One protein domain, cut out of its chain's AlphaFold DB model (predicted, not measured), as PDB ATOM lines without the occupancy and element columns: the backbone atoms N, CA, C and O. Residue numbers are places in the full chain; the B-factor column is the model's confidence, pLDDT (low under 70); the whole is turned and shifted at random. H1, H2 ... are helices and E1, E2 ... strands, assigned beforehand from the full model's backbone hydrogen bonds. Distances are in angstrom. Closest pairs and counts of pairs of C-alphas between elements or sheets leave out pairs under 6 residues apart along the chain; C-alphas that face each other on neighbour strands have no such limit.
ATOM      1  N   LEU A 171       6.812  -8.572  93.738       79.50
ATOM      2  CA  LEU A 171       7.455  -7.392  94.330       79.50
ATOM      3  C   LEU A 171       7.182  -7.222  95.836       79.50
ATOM      4  O   LEU A 171       7.822  -6.400  96.483       79.50
ATOM      5  N   GLY A 172       6.281  -8.015  96.427       85.50
ATOM      6  CA  GLY A 172       6.017  -7.989  97.874       85.50
ATOM      7  C   GLY A 172       5.161  -6.806  98.346       85.50
ATOM      8  O   GLY A 172       5.218  -6.440  99.522       85.50
ATOM      9  N   SER A 173       4.354  -6.227  97.454       89.25
ATOM     10  CA  SER A 173       3.457  -5.096  97.729       89.25
ATOM     11  C   SER A 173       2.434  -5.373  98.834       89.25
ATOM     12  O   SER A 173       2.158  -4.479  99.627       89.25
ATOM     13  N   VAL A 174       1.922  -6.604  98.950       91.94
ATOM     14  CA  VAL A 174       0.985  -7.008 100.021       91.94
ATOM     15  C   VAL A 174       1.636  -6.879 101.399       91.94
ATOM     16  O   VAL A 174       1.111  -6.220 102.291       91.94
ATOM     17  N   SER A 175       2.840  -7.431 101.559       92.94
ATOM     18  CA  SER A 175       3.573  -7.351 102.827       92.94
ATOM     19  C   SER A 175       3.978  -5.912 103.171       92.94
ATOM     20  O   SER A 175       4.028  -5.546 104.345       92.94
ATOM     21  N   ALA A 176       4.281  -5.089 102.163       94.31
ATOM     22  CA  ALA A 176       4.554  -3.670 102.359       94.31
ATOM     23  C   ALA A 176       3.309  -2.903 102.826       94.31
ATOM     24  O   ALA A 176       3.417  -2.120 103.769       94.31
ATOM     25  N   GLU A 177       2.144  -3.167 102.226       96.19
ATOM     26  CA  GLU A 177       0.864  -2.578 102.634       96.19
ATOM     27  C   GLU A 177       0.535  -2.927 104.093       96.19
ATOM     28  O   GLU A 177       0.254  -2.038 104.892       96.19
ATOM     29  N   GLU A 178       0.649  -4.202 104.479       95.62
ATOM     30  CA  GLU A 178       0.367  -4.652 105.849       95.62
ATOM     31  C   GLU A 178       1.249  -3.963 106.899       95.62
ATOM     32  O   GLU A 178       0.762  -3.579 107.965       95.62
ATOM     33  N   ARG A 179       2.549  -3.800 106.618       96.69
ATOM     34  CA  ARG A 179       3.460  -3.081 107.522       96.69
ATOM     35  C   ARG A 179       3.072  -1.613 107.655       96.69
ATOM     36  O   ARG A 179       3.064  -1.094 108.766       96.69
ATOM     37  N   ALA A 180       2.743  -0.966 106.542       97.81
ATOM     38  CA  ALA A 180       2.356   0.437 106.526       97.81
ATOM     39  C   ALA A 180       1.032   0.684 107.266       97.81
ATOM     40  O   ALA A 180       0.945   1.624 108.051       97.81
ATOM     41  N   VAL A 181       0.033  -0.192 107.107       97.12
ATOM     42  CA  VAL A 181      -1.233  -0.109 107.861       97.12
ATOM     43  C   VAL A 181      -0.994  -0.254 109.361       97.12
ATOM     44  O   VAL A 181      -1.500   0.553 110.136       97.12
ATOM     45  N   LYS A 182      -0.175  -1.228 109.779       96.50
ATOM     46  CA  LYS A 182       0.197  -1.386 111.195       96.50
ATOM     47  C   LYS A 182       0.909  -0.153 111.741       96.50
ATOM     48  O   LYS A 182       0.661   0.236 112.877       96.50
ATOM     49  N   TRP A 183       1.780   0.464 110.944       97.25
ATOM     50  CA  TRP A 183       2.451   1.701 111.332       97.25
ATOM     51  C   TRP A 183       1.465   2.866 111.490       97.25
ATOM     52  O   TRP A 183       1.523   3.545 112.509       97.25
ATOM     53  N   ILE A 184       0.521   3.050 110.556       97.38
ATOM     54  CA  ILE A 184      -0.532   4.076 110.669       97.38
ATOM     55  C   ILE A 184      -1.345   3.867 111.948       97.38
ATOM     56  O   ILE A 184      -1.514   4.803 112.721       97.38
ATOM     57  N   GLN A 185      -1.790   2.639 112.216       95.81
ATOM     58  CA  GLN A 185      -2.542   2.305 113.432       95.81
ATOM     59  C   GLN A 185      -1.744   2.596 114.705       95.81
ATOM     60  O   GLN A 185      -2.285   3.131 115.663       95.81
ATOM     61  N   TYR A 186      -0.449   2.277 114.705       94.56
ATOM     62  CA  TYR A 186       0.440   2.538 115.836       94.56
ATOM     63  C   TYR A 186       0.696   4.034 116.074       94.56
ATOM     64  O   TYR A 186       0.919   4.443 117.210       94.56
ATOM     65  N   LYS A 187       0.681   4.851 115.017       95.25
ATOM     66  CA  LYS A 187       0.889   6.305 115.091       95.25
ATOM     67  C   LYS A 187      -0.357   7.088 115.507       95.25
ATOM     68  O   LYS A 187      -0.262   8.304 115.657       95.25
ATOM     69  N   GLN A 188      -1.495   6.421 115.689       95.12
ATOM     70  CA  GLN A 188      -2.681   7.058 116.241       95.12
ATOM     71  C   GLN A 188      -2.398   7.512 117.677       95.12
ATOM     72  O   GLN A 188      -1.862   6.761 118.494       95.12
ATOM     73  N   ARG A 189      -2.749   8.757 117.984       93.38
ATOM     74  CA  ARG A 189      -2.632   9.307 119.333       93.38
ATOM     75  C   ARG A 189      -3.760   8.781 120.241       93.38
ATOM     76  O   ARG A 189      -4.780   8.317 119.735       93.38
ATOM     77  N   PRO A 190      -3.624   8.890 121.578       90.00
ATOM     78  CA  PRO A 190      -4.664   8.477 122.533       90.00
ATOM     79  C   PRO A 190      -6.046   9.111 122.319       90.00
ATOM     80  O   PRO A 190      -7.056   8.516 122.662       90.00
ATOM     81  N   ASP A 191      -6.091  10.320 121.765       90.50
ATOM     82  CA  ASP A 191      -7.309  11.058 121.414       90.50
ATOM     83  C   ASP A 191      -7.909  10.631 120.060       90.50
ATOM     84  O   ASP A 191      -8.891  11.207 119.602       90.50
ATOM     85  N   GLY A 192      -7.341   9.612 119.412       90.88
ATOM     86  CA  GLY A 192      -7.858   9.029 118.178       90.88
ATOM     87  C   GLY A 192      -7.444   9.760 116.898       90.88
ATOM     88  O   GLY A 192      -7.759   9.269 115.812       90.88
ATOM     89  N   ILE A 193      -6.721  10.877 117.008       94.62
ATOM     90  CA  ILE A 193      -6.240  11.670 115.870       94.62
ATOM     91  C   ILE A 193      -4.835  11.256 115.422       94.62
ATOM     92  O   ILE A 193      -4.066  10.617 116.147       94.62
ATOM     93  N   TRP A 194      -4.490  11.662 114.206       95.75
ATOM     94  CA  TRP A 194      -3.153  11.559 113.641       95.75
ATOM     95  C   TRP A 194      -2.554  12.942 113.465       95.75
ATOM     96  O   TRP A 194      -3.271  13.907 113.214       95.75
ATOM     97  N   GLY A 195      -1.229  13.010 113.555       90.12
ATOM     98  CA  GLY A 195      -0.510  14.243 113.297       90.12
ATOM     99  C   GLY A 195      -0.260  15.115 114.523       90.12
ATOM    100  O   GLY A 195      -0.906  15.009 115.574       90.12
ATOM    101  N   GLU A 196       0.728  15.986 114.369       87.25
ATOM    102  CA  GLU A 196       1.114  16.989 115.369       87.25
ATOM    103  C   GLU A 196       0.993  18.407 114.809       87.25
ATOM    104  O   GLU A 196       0.617  19.317 115.544       87.25
ATOM    105  N   SER A 197       1.295  18.591 113.519       87.31
ATOM    106  CA  SER A 197       1.391  19.915 112.895       87.31
ATOM    107  C   SER A 197       0.070  20.361 112.282       87.31
ATOM    108  O   SER A 197      -0.325  21.507 112.477       87.31
ATOM    109  N   ASN A 198      -0.635  19.462 111.586       89.75
ATOM    110  CA  ASN A 198      -1.979  19.736 111.089       89.75
ATOM    111  C   ASN A 198      -2.899  18.531 111.347       89.75
ATOM    112  O   ASN A 198      -3.199  17.764 110.429       89.75
ATOM    113  N   PRO A 199      -3.365  18.352 112.599       93.00
ATOM    114  CA  PRO A 199      -4.084  17.146 112.989       93.00
ATOM    115  C   PRO A 199      -5.363  16.887 112.192       93.00
ATOM    116  O   PRO A 199      -5.665  15.734 111.894       93.00
ATOM    117  N   LEU A 200      -6.108  17.933 111.817       93.19
ATOM    118  CA  LEU A 200      -7.330  17.786 111.022       93.19
ATOM    119  C   LEU A 200      -7.014  17.239 109.625       93.19
ATOM    120  O   LEU A 200      -7.617  16.255 109.194       93.19
ATOM    121  N   PHE A 201      -6.040  17.837 108.942       92.88
ATOM    122  CA  PHE A 201      -5.619  17.405 107.612       92.88
ATOM    123  C   PHE A 201      -5.016  15.997 107.626       92.88
ATOM    124  O   PHE A 201      -5.410  15.142 106.834       92.88
ATOM    125  N   GLU A 202      -4.095  15.729 108.555       94.94
ATOM    126  CA  GLU A 202      -3.409  14.438 108.668       94.94
ATOM    127  C   GLU A 202      -4.398  13.313 109.015       94.94
ATOM    128  O   GLU A 202      -4.366  12.245 108.398       94.94
ATOM    129  N   THR A 203      -5.336  13.567 109.934       96.75
ATOM    130  CA  THR A 203      -6.424  12.631 110.268       96.75
ATOM    131  C   THR A 203      -7.355  12.405 109.077       96.75
ATOM    132  O   THR A 203      -7.753  11.268 108.815       96.75
ATOM    133  N   SER A 204      -7.660  13.451 108.306       95.62
ATOM    134  CA  SER A 204      -8.489  13.334 107.104       95.62
ATOM    135  C   SER A 204      -7.806  12.501 106.016       95.62
ATOM    136  O   SER A 204      -8.435  11.626 105.427       95.62
ATOM    137  N   GLU A 205      -6.506  12.680 105.775       95.19
ATOM    138  CA  GLU A 205      -5.739  11.852 104.827       95.19
ATOM    139  C   GLU A 205      -5.705  10.370 105.246       95.19
ATOM    140  O   GLU A 205      -5.841   9.479 104.401       95.19
ATOM    141  N   VAL A 206      -5.614  10.078 106.550       96.75
ATOM    142  CA  VAL A 206      -5.737   8.703 107.067       96.75
ATOM    143  C   VAL A 206      -7.146   8.145 106.848       96.75
ATOM    144  O   VAL A 206      -7.295   7.001 106.412       96.75
ATOM    145  N   LEU A 207      -8.186   8.944 107.092       96.44
ATOM    146  CA  LEU A 207      -9.575   8.565 106.828       96.44
ATOM    147  C   LEU A 207      -9.804   8.254 105.339       96.44
ATOM    148  O   LEU A 207     -10.371   7.215 104.995       96.44
ATOM    149  N   SER A 208      -9.285   9.106 104.452       94.31
ATOM    150  CA  SER A 208      -9.268   8.899 103.000       94.31
ATOM    151  C   SER A 208      -8.558   7.598 102.628       94.31
ATOM    152  O   SER A 208      -9.063   6.813 101.823       94.31
ATOM    153  N   MET A 209      -7.419   7.304 103.262       95.88
ATOM    154  CA  MET A 209      -6.722   6.034 103.078       95.88
ATOM    155  C   MET A 209      -7.595   4.844 103.479       95.88
ATOM    156  O   MET A 209      -7.715   3.905 102.690       95.88
ATOM    157  N   PHE A 210      -8.251   4.858 104.641       95.44
ATOM    158  CA  PHE A 210      -9.142   3.760 105.025       95.44
ATOM    159  C   PHE A 210     -10.261   3.557 103.997       95.44
ATOM    160  O   PHE A 210     -10.431   2.444 103.486       95.44
ATOM    161  N   TYR A 211     -10.919   4.643 103.592       91.31
ATOM    162  CA  TYR A 211     -11.973   4.617 102.583       91.31
ATOM    163  C   TYR A 211     -11.500   4.015 101.248       91.31
ATOM    164  O   TYR A 211     -12.020   2.992 100.795       91.31
ATOM    165  N   PHE A 212     -10.449   4.573 100.637       89.31
ATOM    166  CA  PHE A 212      -9.976   4.133  99.318       89.31
ATOM    167  C   PHE A 212      -9.318   2.750  99.326       89.31
ATOM    168  O   PHE A 212      -9.300   2.067  98.299       89.31
ATOM    169  N   THR A 213      -8.811   2.299 100.473       91.31
ATOM    170  CA  THR A 213      -8.242   0.953 100.603       91.31
ATOM    171  C   THR A 213      -9.294  -0.133 100.863       91.31
ATOM    172  O   THR A 213      -8.953  -1.310 100.963       91.31
ATOM    173  N   GLY A 214     -10.586   0.224 100.907       89.62
ATOM    174  CA  GLY A 214     -11.689  -0.716 101.144       89.62
ATOM    175  C   GLY A 214     -11.873  -1.094 102.617       89.62
ATOM    176  O   GLY A 214     -12.566  -2.063 102.925       89.62
ATOM    177  N   ARG A 215     -11.262  -0.343 103.537       91.94
ATOM    178  CA  ARG A 215     -11.453  -0.471 104.985       91.94
ATOM    179  C   ARG A 215     -12.611   0.446 105.381       91.94
ATOM    180  O   ARG A 215     -12.400   1.587 105.775       91.94
ATOM    181  N   GLY A 216     -13.838  -0.044 105.191       88.25
ATOM    182  CA  GLY A 216     -15.065   0.715 105.474       88.25
ATOM    183  C   GLY A 216     -15.210   1.127 106.946       88.25
ATOM    184  O   GLY A 216     -14.402   0.744 107.786       88.25
ATOM    185  N   LEU A 217     -16.278   1.862 107.273       91.69
ATOM    186  CA  LEU A 217     -16.495   2.461 108.604       91.69
ATOM    187  C   LEU A 217     -16.431   1.454 109.772       91.69
ATOM    188  O   LEU A 217     -15.903   1.769 110.837       91.69
ATOM    189  N   ASN A 218     -16.876   0.215 109.536       94.56
ATOM    190  CA  ASN A 218     -16.858  -0.875 110.520       94.56
ATOM    191  C   ASN A 218     -15.465  -1.491 110.747       94.56
ATOM    192  O   ASN A 218     -15.312  -2.369 111.601       94.56
ATOM    193  N   TYR A 219     -14.456  -1.106 109.962       95.50
ATOM    194  CA  TYR A 219     -13.094  -1.585 110.155       95.50
ATOM    195  C   TYR A 219     -12.578  -1.105 111.509       95.50
ATOM    196  O   TYR A 219     -12.635   0.084 111.825       95.50
ATOM    197  N   SER A 220     -12.069  -2.048 112.297       96.38
ATOM    198  CA  SER A 220     -11.573  -1.789 113.637       96.38
ATOM    199  C   SER A 220     -10.173  -2.343 113.838       96.38
ATOM    200  O   SER A 220      -9.751  -3.312 113.200       96.38
ATOM    201  N   TRP A 221      -9.438  -1.706 114.737       95.62
ATOM    202  CA  TRP A 221      -8.130  -2.156 115.183       95.62
ATOM    203  C   TRP A 221      -7.989  -1.915 116.673       95.62
ATOM    204  O   TRP A 221      -8.770  -1.196 117.294       95.62
ATOM    205  N   LYS A 222      -6.985  -2.562 117.252       93.75
ATOM    206  CA  LYS A 222      -6.700  -2.458 118.672       93.75
ATOM    207  C   LYS A 222      -5.431  -1.664 118.888       93.75
ATOM    208  O   LYS A 222      -4.442  -1.896 118.187       93.75
ATOM    209  N   SER A 223      -5.453  -0.770 119.863       88.25
ATOM    210  CA  SER A 223      -4.270  -0.053 120.323       88.25
ATOM    211  C   SER A 223      -4.131  -0.201 121.841       88.25
ATOM    212  O   SER A 223      -5.068  -0.608 122.528       88.25
ATOM    213  N   ILE A 224      -2.930   0.051 122.364       85.38
ATOM    214  CA  ILE A 224      -2.685   0.066 123.808       85.38
ATOM    215  C   ILE A 224      -2.538   1.525 124.222       85.38
ATOM    216  O   ILE A 224      -1.491   2.130 123.986       85.38
ATOM    217  N   VAL A 225      -3.563   2.067 124.874       83.62
ATOM    218  CA  VAL A 225      -3.579   3.435 125.398       83.62
ATOM    219  C   VAL A 225      -3.438   3.368 126.912       83.62
ATOM    220  O   VAL A 225      -4.255   2.773 127.611       83.62
ATOM    221  N   SER A 226      -2.352   3.931 127.445       83.75
ATOM    222  CA  SER A 226      -2.086   3.955 128.895       83.75
ATOM    223  C   SER A 226      -2.154   2.572 129.572       83.75
ATOM    224  O   SER A 226      -2.567   2.447 130.723       83.75
ATOM    225  N   GLY A 227      -1.756   1.517 128.851       87.25
ATOM    226  CA  GLY A 227      -1.781   0.131 129.337       87.25
ATOM    227  C   GLY A 227      -3.136  -0.578 129.222       87.25
ATOM    228  O   GLY A 227      -3.217  -1.753 129.577       87.25
ATOM    229  N   THR A 228      -4.167   0.093 128.705       89.19
ATOM    230  CA  THR A 228      -5.483  -0.494 128.418       89.19
ATOM    231  C   THR A 228      -5.612  -0.765 126.923       89.19
ATOM    232  O   THR A 228      -5.192   0.042 126.100       89.19
ATOM    233  N   GLU A 229      -6.154  -1.929 126.569       91.94
ATOM    234  CA  GLU A 229      -6.455  -2.275 125.180       91.94
ATOM    235  C   GLU A 229      -7.756  -1.576 124.769       91.94
ATOM    236  O   GLU A 229      -8.827  -1.887 125.293       91.94
ATOM    237  N   GLU A 230      -7.656  -0.625 123.846       93.12
ATOM    238  CA  GLU A 230      -8.791   0.108 123.290       93.12
ATOM    239  C   GLU A 230      -9.073  -0.365 121.860       93.12
ATOM    240  O   GLU A 230      -8.163  -0.746 121.116       93.12
ATOM    241  N   ILE A 231     -10.355  -0.381 121.484       94.06
ATOM    242  CA  ILE A 231     -10.799  -0.708 120.126       94.06
ATOM    243  C   ILE A 231     -11.157   0.600 119.433       94.06
ATOM    244  O   ILE A 231     -12.080   1.293 119.862       94.06
ATOM    245  N   HIS A 232     -10.456   0.888 118.344       94.62
ATOM    246  CA  HIS A 232     -10.724   2.032 117.485       94.62
ATOM    247  C   HIS A 232     -11.438   1.587 116.215       94.62
ATOM    248  O   HIS A 232     -11.221   0.466 115.741       94.62
ATOM    249  N   THR A 233     -12.267   2.461 115.650       96.25
ATOM    250  CA  THR A 233     -12.959   2.226 114.376       96.25
ATOM    251  C   THR A 233     -12.747   3.378 113.399       96.25
ATOM    252  O   THR A 233     -12.504   4.517 113.798       96.25
ATOM    253  N   VAL A 234     -12.869   3.096 112.098       95.44
ATOM    254  CA  VAL A 234     -12.841   4.145 111.060       95.44
ATOM    255  C   VAL A 234     -14.019   5.109 111.234       95.44
ATOM    256  O   VAL A 234     -13.873   6.306 111.009       95.44
ATOM    257  N   GLU A 235     -15.169   4.610 111.690       95.62
ATOM    258  CA  GLU A 235     -16.331   5.427 112.049       95.62
ATOM    259  C   GLU A 235     -16.012   6.486 113.116       95.62
ATOM    260  O   GLU A 235     -16.370   7.649 112.950       95.62
ATOM    261  N   GLN A 236     -15.284   6.126 114.179       95.06
ATOM    262  CA  GLN A 236     -14.852   7.099 115.189       95.06
ATOM    263  C   GLN A 236     -13.961   8.179 114.573       95.06
ATOM    264  O   GLN A 236     -14.162   9.361 114.839       95.06
ATOM    265  N   THR A 237     -13.015   7.796 113.710       95.19
ATOM    266  CA  THR A 237     -12.178   8.757 112.979       95.19
ATOM    267  C   THR A 237     -13.014   9.697 112.110       95.19
ATOM    268  O   THR A 237     -12.772  10.899 112.109       95.19
ATOM    269  N   TYR A 238     -14.021   9.176 111.408       95.50
ATOM    270  CA  TYR A 238     -14.946   9.980 110.607       95.50
ATOM    271  C   TYR A 238     -15.688  11.023 111.458       95.50
ATOM    272  O   TYR A 238     -15.715  12.199 111.091       95.50
ATOM    273  N   TYR A 239     -16.223  10.631 112.618       95.06
ATOM    274  CA  TYR A 239     -16.902  11.565 113.520       95.06
ATOM    275  C   TYR A 239     -15.960  12.603 114.142       95.06
ATOM    276  O   TYR A 239     -16.352  13.761 114.263       95.06
ATOM    277  N   LEU A 240     -14.715  12.234 114.457       94.44
ATOM    278  CA  LEU A 240     -13.703  13.191 114.923       94.44
ATOM    279  C   LEU A 240     -13.406  14.264 113.866       94.44
ATOM    280  O   LEU A 240     -13.315  15.445 114.194       94.44
ATOM    281  N   VAL A 241     -13.283  13.871 112.593       94.25
ATOM    282  CA  VAL A 241     -13.077  14.825 111.489       94.25
ATOM    283  C   VAL A 241     -14.301  15.724 111.310       94.25
ATOM    284  O   VAL A 241     -14.141  16.931 111.146       94.25
ATOM    285  N   LEU A 242     -15.514  15.168 111.381       92.56
ATOM    286  CA  LEU A 242     -16.754  15.947 111.315       92.56
ATOM    287  C   LEU A 242     -16.836  17.013 112.414       92.56
ATOM    288  O   LEU A 242     -17.113  18.172 112.118       92.56
ATOM    289  N   GLU A 243     -16.589  16.632 113.666       91.69
ATOM    290  CA  GLU A 243     -16.638  17.544 114.814       91.69
ATOM    291  C   GLU A 243     -15.573  18.647 114.705       91.69
ATOM    292  O   GLU A 243     -15.841  19.828 114.945       91.69
ATOM    293  N   ALA A 244     -14.365  18.287 114.269       90.94
ATOM    294  CA  ALA A 244     -13.300  19.252 114.033       90.94
ATOM    295  C   ALA A 244     -13.635  20.230 112.888       90.94
ATOM    296  O   ALA A 244     -13.330  21.416 112.988       90.94
ATOM    297  N   LEU A 245     -14.296  19.769 111.820       88.81
ATOM    298  CA  LEU A 245     -14.747  20.630 110.718       88.81
ATOM    299  C   LEU A 245     -15.863  21.598 111.124       88.81
ATOM    300  O   LEU A 245     -15.940  22.697 110.573       88.81
ATOM    301  N   ASP A 246     -16.719  21.206 112.066       85.31
ATOM    302  CA  ASP A 246     -17.794  22.065 112.576       85.31
ATOM    303  C   ASP A 246     -17.254  23.200 113.464       85.31
ATOM    304  O   ASP A 246     -17.801  24.299 113.504       85.31
ATOM    305  N   THR A 247     -16.127  22.955 114.138       83.19
ATOM    306  CA  THR A 247     -15.512  23.901 115.083       83.19
ATOM    307  C   THR A 247     -14.389  24.752 114.486       83.19
ATOM    308  O   THR A 247     -14.051  25.798 115.048       83.19
ATOM    309  N   ALA A 248     -13.799  24.342 113.361       79.88
ATOM    310  CA  ALA A 248     -12.703  25.069 112.729       79.88
ATOM    311  C   ALA A 248     -13.169  26.401 112.112       79.88
ATOM    312  O   ALA A 248     -14.098  26.446 111.304       79.88
ATOM    313  N   ALA A 249     -12.466  27.494 112.436       62.50
ATOM    314  CA  ALA A 249     -12.584  28.747 111.693       62.50
ATOM    315  C   ALA A 249     -12.124  28.502 110.246       62.50
ATOM    316  O   ALA A 249     -10.989  28.085 110.006       62.50
ATOM    317  N   ARG A 250     -13.030  28.695 109.285       67.12
ATOM    318  CA  ARG A 250     -12.836  28.255 107.902       67.12
ATOM    319  C   ARG A 250     -12.066  29.302 107.100       67.12
ATOM    320  O   ARG A 250     -12.660  30.073 106.355       67.12
ATOM    321  N   GLU A 251     -10.745  29.322 107.224       77.31
ATOM    322  CA  GLU A 251      -9.932  29.905 106.154       77.31
ATOM    323  C   GLU A 251      -9.927  28.931 104.956       77.31
ATOM    324  O   GLU A 251      -9.705  27.724 105.151       77.31
ATOM    325  N   PRO A 252     -10.223  29.401 103.728       80.44
ATOM    326  CA  PRO A 252     -10.296  28.559 102.537       80.44
ATOM    327  C   PRO A 252      -8.888  28.181 102.056       80.44
ATOM    328  O   PRO A 252      -8.384  28.716 101.073       80.44
ATOM    329  N   SER A 253      -8.250  27.242 102.754       87.06
ATOM    330  CA  SER A 253      -7.001  26.613 102.335       87.06
ATOM    331  C   SER A 253      -7.271  25.256 101.690       87.06
ATOM    332  O   SER A 253      -8.327  24.639 101.862       87.06
ATOM    333  N   TYR A 254      -6.296  24.744 100.942       86.12
ATOM    334  CA  TYR A 254      -6.407  23.406 100.360       86.12
ATOM    335  C   TYR A 254      -6.604  22.324 101.424       86.12
ATOM    336  O   TYR A 254      -7.373  21.391 101.218       86.12
ATOM    337  N   GLU A 255      -5.918  22.439 102.559       87.00
ATOM    338  CA  GLU A 255      -5.930  21.430 103.619       87.00
ATOM    339  C   GLU A 255      -7.278  21.395 104.356       87.00
ATOM    340  O   GLU A 255      -7.804  20.311 104.636       87.00
ATOM    341  N   SER A 256      -7.879  22.567 104.606       86.38
ATOM    342  CA  SER A 256      -9.212  22.661 105.212       86.38
ATOM    343  C   SER A 256     -10.289  22.134 104.261       86.38
ATOM    344  O   SER A 256     -11.116  21.303 104.649       86.38
ATOM    345  N   LEU A 257     -10.229  22.518 102.983       89.56
ATOM    346  CA  LEU A 257     -11.179  22.067 101.968       89.56
ATOM    347  C   LEU A 257     -11.018  20.583 101.624       89.56
ATOM    348  O   LEU A 257     -12.013  19.916 101.352       89.56
ATOM    349  N   LEU A 258      -9.798  20.034 101.646       90.25
ATOM    350  CA  LEU A 258      -9.580  18.605 101.404       90.25
ATOM    351  C   LEU A 258     -10.241  17.756 102.492       90.25
ATOM    352  O   LEU A 258     -10.837  16.725 102.187       90.25
ATOM    353  N   SER A 259     -10.150  18.196 103.747       92.12
ATOM    354  CA  SER A 259     -10.784  17.518 104.880       92.12
ATOM    355  C   SER A 259     -12.304  17.461 104.696       92.12
ATOM    356  O   SER A 259     -12.912  16.398 104.838       92.12
ATOM    357  N   LEU A 260     -12.901  18.579 104.266       91.00
ATOM    358  CA  LEU A 260     -14.315  18.647 103.903       91.00
ATOM    359  C   LEU A 260     -14.648  17.712 102.734       91.00
ATOM    360  O   LEU A 260     -15.574  16.913 102.843       91.00
ATOM    361  N   LEU A 261     -13.848  17.736 101.665       90.81
ATOM    362  CA  LEU A 261     -14.019  16.853 100.513       90.81
ATOM    363  C   LEU A 261     -14.035  15.374 100.904       90.81
ATOM    364  O   LEU A 261     -14.898  14.637 100.439       90.81
ATOM    365  N   ILE A 262     -13.117  14.933 101.763       91.81
ATOM    366  CA  ILE A 262     -13.023  13.527 102.182       91.81
ATOM    367  C   ILE A 262     -14.284  13.094 102.934       91.81
ATOM    368  O   ILE A 262     -14.826  12.022 102.666       91.81
ATOM    369  N   VAL A 263     -14.788  13.936 103.836       92.12
ATOM    370  CA  VAL A 263     -16.061  13.684 104.521       92.12
ATOM    371  C   VAL A 263     -17.209  13.590 103.519       92.12
ATOM    372  O   VAL A 263     -18.015  12.666 103.605       92.12
ATOM    373  N   SER A 264     -17.263  14.499 102.546       90.19
ATOM    374  CA  SER A 264     -18.304  14.520 101.515       90.19
ATOM    375  C   SER A 264     -18.233  13.326 100.560       90.19
ATOM    376  O   SER A 264     -19.260  12.886 100.058       90.19
ATOM    377  N   GLU A 265     -17.049  12.763 100.316       89.00
ATOM    378  CA  GLU A 265     -16.900  11.522  99.545       89.00
ATOM    379  C   GLU A 265     -17.450  10.297 100.283       89.00
ATOM    380  O   GLU A 265     -17.922   9.360  99.637       89.00
ATOM    381  N   ILE A 266     -17.366  10.292 101.616       89.81
ATOM    382  CA  ILE A 266     -17.876   9.211 102.468       89.81
ATOM    383  C   ILE A 266     -19.386   9.360 102.665       89.81
ATOM    384  O   ILE A 266     -20.119   8.374 102.585       89.81
ATOM    385  N   ASN A 267     -19.852  10.585 102.908       89.50
ATOM    386  CA  ASN A 267     -21.260  10.911 103.082       89.50
ATOM    387  C   ASN A 267     -21.621  12.210 102.332       89.50
ATOM    388  O   ASN A 267     -21.514  13.305 102.901       89.50
ATOM    389  N   PRO A 268     -22.084  12.097 101.072       84.88
ATOM    390  CA  PRO A 268     -22.484  13.241 100.252       84.88
ATOM    391  C   PRO A 268     -23.649  14.053 100.820       84.88
ATOM    392  O   PRO A 268     -23.820  15.204 100.440       84.88
TER     393      PRO A 268
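Overview. This is residues 171 to 268 of the 555 residues of an uncharacterized protein of Heimdallarchaeota archaeon (strain LC_2) (UniProt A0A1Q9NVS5). Three helices, H2, H3 and H4, pack on one another at crossed angles as a small core, and at one end of it are a two-stranded hairpin, E1 and E2, and a further helix, H1. The last residues of H1, 182 to 186, lie near E1, while residues 171 to 176 at its other end stick out free. The printed part has 98 residues, with four named helices and two named strands in the order H1, H2, E1, E2, H3, H4; the sheet is E1 - E2, antiparallel, and the class is mostly helix. It is compact, with a radius of gyration of the C-alphas of 13.9 A and spans of 39 by 36 by 25 A.

Arrangement. H1, residues 173 to 186, and H2, residues 199 to 212, are close but not clearly touching, the closest C-alphas being those of Ile 184 and Val 206 at 7.8 A; they run opposite ways at a tilt of 36 degrees, only just steep. H1 comes nearest to E1, residues 220 to 225, at the C-alphas of Tyr 186 and Ser 223, 7.0 A apart. E1 and E2, residues 228 to 233, form a hairpin of antiparallel strands at 148 degrees, with N 223 and O 230 at 3.0 A and N 230 and O 223 at 2.9 A, within hydrogen-bond range. H2 touches H3, residues 234 to 247, with the closest C-alphas, Leu 200 and Val 241, at 6.5 A; they run opposite ways at a steep tilt of 39 degrees. H2 also touches H4, residues 254 to 266, with the closest C-alphas, Ser 204 and Ser 259, at 5.3 A; they run the same way at 36 degrees, only just a steep tilt. H4 touches H3 with its residues 259 to 263 alone, the closest C-alphas being those of Leu 245 and Leu 260 at 7.1 A, and these two helices run opposite ways at a steep tilt of 48 degrees. H1 is apart from E2, H3 and H4. In H1, H2, H3 and H4 every O i to N i+4 pair is within hydrogen-bond range.

Along the chain. H1 begins at C-alpha 173 (3.457, -5.096, 97.729) and is 19.9 A long; H2 is 19.8 A. E1 is 15.1 A and E2 16.1 A. H3 measures 20.3 A from C-alpha 234 (-12.841, 4.145, 111.060). H4 is 18.4 A, ending at C-alpha 266 (-17.876, 9.211, 102.468).

Size, cuts and confidence. The two C-alphas farthest apart, those of Leu 171 and Ala 249, are 44.8 A from each other. The printed part has no cut. The link from H1 to H2, residues 187 to 198, is long; those from E1 to E2 and from E2 to H3 are tight. The mean pLDDT of the printed part is 91.1, and residues 249 to 250 are under 70.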